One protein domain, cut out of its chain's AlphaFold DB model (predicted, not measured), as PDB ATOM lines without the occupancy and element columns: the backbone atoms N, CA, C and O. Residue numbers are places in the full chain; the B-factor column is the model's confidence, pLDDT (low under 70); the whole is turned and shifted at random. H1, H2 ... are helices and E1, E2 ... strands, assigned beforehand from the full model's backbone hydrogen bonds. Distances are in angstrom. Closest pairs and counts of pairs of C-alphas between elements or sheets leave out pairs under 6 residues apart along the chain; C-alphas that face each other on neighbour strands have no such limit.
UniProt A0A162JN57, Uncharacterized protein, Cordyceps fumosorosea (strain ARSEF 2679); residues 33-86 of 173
ATOM      1  N   GLU A  33      -7.071 -27.932  21.180       84.56
ATOM      2  CA  GLU A  33      -8.186 -28.858  21.015       84.56
ATOM      3  C   GLU A  33      -8.534 -29.601  22.309       84.56
ATOM      4  O   GLU A  33      -9.712 -29.686  22.654       84.56
ATOM      5  N   ALA A  34      -7.537 -30.071  23.066       85.31
ATOM      6  CA  ALA A  34      -7.765 -30.693  24.370       85.31
ATOM      7  C   ALA A  34      -8.356 -29.701  25.387       85.31
ATOM      8  O   ALA A  34      -9.277 -30.057  26.123       85.31
ATOM      9  N   ILE A  35      -7.876 -28.454  25.397       87.75
ATOM     10  CA  ILE A  35      -8.383 -27.389  26.278       87.75
ATOM     11  C   ILE A  35      -9.834 -27.041  25.923       87.75
ATOM     12  O   ILE A  35     -10.696 -27.034  26.800       87.75
ATOM     13  N   CYS A  36     -10.128 -26.813  24.639       91.12
ATOM     14  CA  CYS A  36     -11.481 -26.528  24.166       91.12
ATOM     15  C   CYS A  36     -12.432 -27.697  24.430       91.12
ATOM     16  O   CYS A  36     -13.564 -27.489  24.864       91.12
ATOM     17  N   LEU A  37     -11.968 -28.936  24.239       90.50
ATOM     18  CA  LEU A  37     -12.745 -30.124  24.570       90.50
ATOM     19  C   LEU A  37     -13.070 -30.162  26.067       90.50
ATOM     20  O   LEU A  37     -14.235 -30.309  26.428       90.50
ATOM     21  N   GLN A  38     -12.077 -29.966  26.934       89.00
ATOM     22  CA  GLN A  38     -12.278 -29.959  28.384       89.00
ATOM     23  C   GLN A  38     -13.245 -28.851  28.829       89.00
ATOM     24  O   GLN A  38     -14.139 -29.103  29.638       89.00
ATOM     25  N   ALA A  39     -13.112 -27.645  28.271       88.56
ATOM     26  CA  ALA A  39     -14.019 -26.534  28.541       88.56
ATOM     27  C   ALA A  39     -15.452 -26.843  28.079       88.56
ATOM     28  O   ALA A  39     -16.402 -26.610  28.827       88.56
ATOM     29  N   SER A  40     -15.616 -27.431  26.891       90.88
ATOM     30  CA  SER A  40     -16.932 -27.801  26.362       90.88
ATOM     31  C   SER A  40     -17.622 -28.873  27.213       90.88
ATOM     32  O   SER A  40     -18.818 -28.774  27.478       90.88
ATOM     33  N   VAL A  41     -16.881 -29.861  27.730       92.94
ATOM     34  CA  VAL A  41     -17.437 -30.874  28.646       92.94
ATOM     35  C   VAL A  41     -17.986 -30.216  29.913       92.94
ATOM     36  O   VAL A  41     -19.087 -30.547  30.337       92.94
ATOM     37  N   ALA A  42     -17.305 -29.202  30.453       91.88
ATOM     38  CA  ALA A  42     -17.825 -28.451  31.594       91.88
ATOM     39  C   ALA A  42     -19.124 -27.679  31.274       91.88
ATOM     40  O   ALA A  42     -19.956 -27.492  32.164       91.88
ATOM     41  N   VAL A  43     -19.326 -27.237  30.023       93.25
ATOM     42  CA  VAL A  43     -20.605 -26.654  29.563       93.25
ATOM     43  C   VAL A  43     -21.700 -27.718  29.562       93.25
ATOM     44  O   VAL A  43     -22.780 -27.484  30.107       93.25
ATOM     45  N   PHE A  44     -21.403 -28.901  29.023       94.31
ATOM     46  CA  PHE A  44     -22.334 -30.029  29.020       94.31
ATOM     47  C   PHE A  44     -22.765 -30.417  30.439       94.31
ATOM     48  O   PHE A  44     -23.964 -30.524  30.701       94.31
ATOM     49  N   ASP A  45     -21.802 -30.586  31.348       92.44
ATOM     50  CA  ASP A  45     -22.056 -30.986  32.733       92.44
ATOM     51  C   ASP A  45     -22.931 -29.953  33.447       92.44
ATOM     52  O   ASP A  45     -23.954 -30.311  34.027       92.44
ATOM     53  N   LYS A  46     -22.628 -28.655  33.301       92.69
ATOM     54  CA  LYS A  46     -23.462 -27.576  33.856       92.69
ATOM     55  C   LYS A  46     -24.873 -27.561  33.274       92.69
ATOM     56  O   LYS A  46     -25.836 -27.388  34.021       92.69
ATOM     57  N   CYS A  47     -25.014 -27.752  31.961       92.88
ATOM     58  CA  CYS A  47     -26.323 -27.835  31.311       92.88
ATOM     59  C   CYS A  47     -27.140 -29.020  31.852       92.88
ATOM     60  O   CYS A  47     -28.346 -28.900  32.094       92.88
ATOM     61  N   PHE A  48     -26.481 -30.153  32.108       90.06
ATOM     62  CA  PHE A  48     -27.108 -31.328  32.701       90.06
ATOM     63  C   PHE A  48     -27.454 -31.153  34.181       90.06
ATOM     64  O   PHE A  48     -28.523 -31.590  34.607       90.06
ATOM     65  N   GLU A  49     -26.589 -30.512  34.965       87.88
ATOM     66  CA  GLU A  49     -26.793 -30.248  36.393       87.88
ATOM     67  C   GLU A  49     -27.908 -29.226  36.645       87.88
ATOM     68  O   GLU A  49     -28.671 -29.368  37.607       87.88
ATOM     69  N   ALA A  50     -28.088 -28.258  35.737       83.94
ATOM     70  CA  ALA A  50     -29.172 -27.273  35.783       83.94
ATOM     71  C   ALA A  50     -30.582 -27.904  35.780       83.94
ATOM     72  O   ALA A  50     -31.566 -27.242  36.110       83.94
ATOM     73  N   ARG A  51     -30.691 -29.202  35.468       77.69
ATOM     74  CA  ARG A  51     -31.907 -30.013  35.621       77.69
ATOM     75  C   ARG A  51     -32.467 -30.030  37.053       77.69
ATOM     76  O   ARG A  51     -33.679 -30.183  37.218       77.69
ATOM     77  N   GLY A  52     -31.614 -29.949  38.077       65.75
ATOM     78  CA  GLY A  52     -31.990 -30.226  39.469       65.75
ATOM     79  C   GLY A  52     -32.312 -31.711  39.745       65.75
ATOM     80  O   GLY A  52     -32.373 -32.542  38.840       65.75
ATOM     81  N   GLN A  53     -32.532 -32.076  41.015       67.06
ATOM     82  CA  GLN A  53     -32.695 -33.476  41.475       67.06
ATOM     83  C   GLN A  53     -34.074 -34.116  41.175       67.06
ATOM     84  O   GLN A  53     -34.443 -35.129  41.768       67.06
ATOM     85  N   GLY A  54     -34.863 -33.553  40.258       71.81
ATOM     86  CA  GLY A  54     -36.204 -34.049  39.937       71.81
ATOM     87  C   GLY A  54     -36.213 -35.307  39.057       71.81
ATOM     88  O   GLY A  54     -35.421 -35.454  38.114       71.81
ATOM     89  N   PHE A  55     -37.169 -36.205  39.316       78.50
ATOM     90  CA  PHE A  55     -37.480 -37.308  38.407       78.50
ATOM     91  C   PHE A  55     -38.095 -36.749  37.116       78.50
ATOM     92  O   PHE A  55     -39.108 -36.052  37.158       78.50
ATOM     93  N   MET A  56     -37.482 -37.046  35.968       79.12
ATOM     94  CA  MET A  56     -38.009 -36.687  34.651       79.12
ATOM     95  C   MET A  56     -38.313 -37.945  33.840       79.12
ATOM     96  O   MET A  56     -37.573 -38.926  33.945       79.12
ATOM     97  N   PRO A  57     -39.359 -37.916  32.997       86.50
ATOM     98  CA  PRO A  57     -39.600 -38.980  32.033       86.50
ATOM     99  C   PRO A  57     -38.428 -39.083  31.050       86.50
ATOM    100  O   PRO A  57     -37.826 -38.072  30.684       86.50
ATOM    101  N   ALA A  58     -38.128 -40.301  30.593       86.56
ATOM    102  CA  ALA A  58     -36.982 -40.590  29.726       86.56
ATOM    103  C   ALA A  58     -36.931 -39.708  28.463       86.56
ATOM    104  O   ALA A  58     -35.858 -39.237  28.099       86.56
ATOM    105  N   ALA A  59     -38.086 -39.402  27.860       88.31
ATOM    106  CA  ALA A  59     -38.178 -38.514  26.699       88.31
ATOM    107  C   ALA A  59     -37.589 -37.115  26.972       88.31
ATOM    108  O   ALA A  59     -36.776 -36.624  26.197       88.31
ATOM    109  N   LYS A  60     -37.890 -36.514  28.133       88.50
ATOM    110  CA  LYS A  60     -37.336 -35.204  28.522       88.50
ATOM    111  C   LYS A  60     -35.846 -35.261  28.851       88.50
ATOM    112  O   LYS A  60     -35.144 -34.264  28.717       88.50
ATOM    113  N   ILE A  61     -35.352 -36.416  29.302       89.12
ATOM    114  CA  ILE A  61     -33.915 -36.628  29.525       89.12
ATOM    115  C   ILE A  61     -33.176 -36.652  28.183       89.12
ATOM    116  O   ILE A  61     -32.072 -36.118  28.092       89.12
ATOM    117  N   GLN A  62     -33.778 -37.245  27.150       90.44
ATOM    118  CA  GLN A  62     -33.199 -37.273  25.813       90.44
ATOM    119  C   GLN A  62     -33.184 -35.879  25.170       90.44
ATOM    120  O   GLN A  62     -32.131 -35.455  24.706       90.44
ATOM    121  N   GLU A  63     -34.287 -35.130  25.242       91.94
ATOM    122  CA  GLU A  63     -34.339 -33.737  24.760       91.94
ATOM    123  C   GLU A  63     -33.300 -32.847  25.462       91.94
ATOM    124  O   GLU A  63     -32.588 -32.074  24.821       91.94
ATOM    125  N   LEU A  64     -33.162 -32.991  26.787       91.50
ATOM    126  CA  LEU A  64     -32.124 -32.300  27.552       91.50
ATOM    127  C   LEU A  64     -30.726 -32.679  27.053       91.50
ATOM    128  O   LEU A  64     -29.878 -31.807  26.883       91.50
ATOM    129  N   ARG A  65     -30.494 -33.970  26.792       92.50
ATOM    130  CA  ARG A  65     -29.212 -34.458  26.283       92.50
ATOM    131  C   ARG A  65     -28.853 -33.842  24.943       92.50
ATOM    132  O   ARG A  65     -27.714 -33.423  24.763       92.50
ATOM    133  N   GLU A  66     -29.802 -33.814  24.018       94.69
ATOM    134  CA  GLU A  66     -29.612 -33.244  22.685       94.69
ATOM    135  C   GLU A  66     -29.306 -31.749  22.770       94.69
ATOM    136  O   GLU A  66     -28.334 -31.293  22.166       94.69
ATOM    137  N   ARG A  67     -30.043 -31.004  23.604       94.50
ATOM    138  CA  ARG A  67     -29.768 -29.583  23.845       94.50
ATOM    139  C   ARG A  67     -28.376 -29.352  24.438       94.50
ATOM    140  O   ARG A  67     -27.628 -28.543  23.904       94.50
ATOM    141  N   CYS A  68     -28.005 -30.078  25.492       95.44
ATOM    142  CA  CYS A  68     -26.697 -29.900  26.127       95.44
ATOM    143  C   CYS A  68     -25.539 -30.328  25.216       95.44
ATOM    144  O   CYS A  68     -24.476 -29.719  25.260       95.44
ATOM    145  N   ASN A  69     -25.721 -31.361  24.384       94.50
ATOM    146  CA  ASN A  69     -24.727 -31.722  23.368       94.50
ATOM    147  C   ASN A  69     -24.548 -30.595  22.354       94.50
ATOM    148  O   ASN A  69     -23.415 -30.270  22.027       94.50
ATOM    149  N   LYS A  70     -25.644 -29.977  21.906       95.56
ATOM    150  CA  LYS A  70     -25.565 -28.826  21.010       95.56
ATOM    151  C   LYS A  70     -24.797 -27.669  21.654       95.56
ATOM    152  O   LYS A  70     -23.848 -27.188  21.061       95.56
ATOM    153  N   GLU A  71     -25.132 -27.295  22.890       93.62
ATOM    154  CA  GLU A  71     -24.414 -26.236  23.623       93.62
ATOM    155  C   GLU A  71     -22.923 -26.556  23.815       93.62
ATOM    156  O   GLU A  71     -22.072 -25.676  23.700       93.62
ATOM    157  N   ARG A  72     -22.590 -27.824  24.081       94.94
ATOM    158  CA  ARG A  72     -21.201 -28.296  24.139       94.94
ATOM    159  C   ARG A  72     -20.499 -28.111  22.799       94.94
ATOM    160  O   ARG A  72     -19.373 -27.625  22.773       94.94
ATOM    161  N   ASP A  73     -21.119 -28.570  21.719       93.06
ATOM    162  CA  ASP A  73     -20.507 -28.574  20.394       93.06
ATOM    163  C   ASP A  73     -20.331 -27.141  19.873       93.06
ATOM    164  O   ASP A  73     -19.246 -26.816  19.392       93.06
ATOM    165  N   ASP A  74     -21.320 -26.271  20.100       92.00
ATOM    166  CA  ASP A  74     -21.244 -24.832  19.825       92.00
ATOM    167  C   ASP A  74     -20.082 -24.196  20.622       92.00
ATOM    168  O   ASP A  74     -19.190 -23.581  20.042       92.00
ATOM    169  N   ALA A  75     -19.988 -24.445  21.936       90.88
ATOM    170  CA  ALA A  75     -18.898 -23.914  22.766       90.88
ATOM    171  C   ALA A  75     -17.509 -24.449  22.369       90.88
ATOM    172  O   ALA A  75     -16.502 -23.740  22.463       90.88
ATOM    173  N   LYS A  76     -17.430 -25.716  21.941       90.88
ATOM    174  CA  LYS A  76     -16.191 -26.303  21.418       90.88
ATOM    175  C   LYS A  76     -15.779 -25.588  20.135       90.88
ATOM    176  O   LYS A  76     -14.598 -25.284  19.975       90.88
ATOM    177  N   GLN A  77     -16.731 -25.352  19.239       89.56
ATOM    178  CA  GLN A  77     -16.481 -24.701  17.963       89.56
ATOM    179  C   GLN A  77     -16.048 -23.245  18.158       89.56
ATOM    180  O   GLN A  77     -14.976 -22.885  17.678       89.56
ATOM    181  N   ASP A  78     -16.755 -22.476  18.987       87.44
ATOM    182  CA  ASP A  78     -16.384 -21.097  19.332       87.44
ATOM    183  C   ASP A  78     -14.962 -21.009  19.908       87.44
ATOM    184  O   ASP A  78     -14.172 -20.136  19.552       87.44
ATOM    185  N   CYS A  79     -14.583 -21.957  20.770       89.38
ATOM    186  CA  CYS A  79     -13.228 -22.024  21.315       89.38
ATOM    187  C   CYS A  79     -12.172 -22.336  20.239       89.38
ATOM    188  O   CYS A  79     -11.040 -21.843  20.287       89.38
ATOM    189  N   LEU A  80     -12.511 -23.165  19.250       88.94
ATOM    190  CA  LEU A  80     -11.606 -23.536  18.163       88.94
ATOM    191  C   LEU A  80     -11.496 -22.455  17.083       88.94
ATOM    192  O   LEU A  80     -10.419 -22.329  16.490       88.94
ATOM    193  N   ASP A  81     -12.535 -21.648  16.905       89.31
ATOM    194  CA  ASP A  81     -12.641 -20.626  15.864       89.31
ATOM    195  C   ASP A  81     -12.070 -19.263  16.270       89.31
ATOM    196  O   ASP A  81     -12.209 -18.307  15.521       89.31
ATOM    197  N   VAL A  82     -11.357 -19.165  17.395       86.81
ATOM    198  CA  VAL A  82     -10.593 -17.961  17.767       86.81
ATOM    199  C   VAL A  82      -9.080 -18.131  17.615       86.81
ATOM    200  O   VAL A  82      -8.530 -19.195  17.885       86.81
ATOM    201  N   GLU A  83      -8.355 -17.099  17.214       87.00
ATOM    202  CA  GLU A  83      -6.895 -17.094  17.123       87.00
ATOM    203  C   GLU A  83      -6.326 -15.790  17.690       87.00
ATOM    204  O   GLU A  83      -6.870 -14.711  17.469       87.00
ATOM    205  N   GLU A  84      -5.220 -15.886  18.425       85.44
ATOM    206  CA  GLU A  84      -4.514 -14.712  18.931       85.44
ATOM    207  C   GLU A  84      -3.591 -14.139  17.843       85.44
ATOM    208  O   GLU A  84      -2.664 -14.806  17.377       85.44
ATOM    209  N   VAL A  85      -3.835 -12.892  17.433       84.81
ATOM    210  CA  VAL A  85      -3.068 -12.186  16.398       84.81
ATOM    211  C   VAL A  85      -2.647 -10.813  16.913       84.81
ATOM    212  O   VAL A  85      -3.442  -9.873  16.962       84.81
ATOM    213  N   GLY A  86      -1.368 -10.688  17.277       81.88
ATOM    214  CA  GLY A  86      -0.806  -9.435  17.792       81.88
ATOM    215  C   GLY A  86      -1.297  -9.072  19.197       81.88
ATOM    216  O   GLY A  86      -1.436  -7.892  19.495       81.88
TER     217      GLY A  86
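AT A GLANCE: This is residues 33 to 86 of the 173 residues of an uncharacterized protein of Cordyceps fumosorosea (strain ARSEF 2679) (UniProt A0A162JN57). This is a long helical hairpin: the longer helix, H2, makes most of the rod's length, and the shorter H1 packs on it and runs opposite ways to it. At one end residues 52 to 60 stand free, with the first turn of H2 among them, and at the other end the printed part runs out in a free tail, residues 81 to 86, which holds the short strand E1. The printed part has 54 residues, with two named helices and one named strand in the order H1, H2, E1; the class is mostly helix, and E1 pairs with no named strand. The whole is loose, with a radius of gyration of the C-alphas of 13.8 A and spans of 50 by 16 by 15 A.

HOW THE PARTS SIT: Begin with H2, residues 58 to 80, the longest helix. Look from it to H1, residues 33 to 49: the two touch, and their closest C-alphas, those of Ser 40 and Arg 72, are 4.8 A apart. They form a helical hairpin, running opposite ways at a shallow tilt of 30 degrees. In both helices every O i to N i+4 pair is within hydrogen-bond range. E1, residues 82 to 85, and H2 meet only through their link, while E1 and H1 are apart.

IN THESE COORDINATES: Find C-alpha 58 at (-36.982, -40.590, 29.726); from there H2 runs 32.7 A to C-alpha 80. H1 begins at C-alpha 33, at (-8.186, -28.858, 21.015), and runs 24.2 A to C-alpha 49. E1 is 9.6 A long and ends at C-alpha 85, at (-3.068, -12.186, 16.398).

THE WHOLE: The two C-alphas farthest apart, those of Pro 57 and Gly 86, are 50.8 A apart. The printed part has no cut. The link from H1 to H2 is short, with 8 residues, and the one from H2 to E1 is tight. Look at residues 52 to 53 for the low confidence, with pLDDT under 70; the mean of the printed part is 88.3.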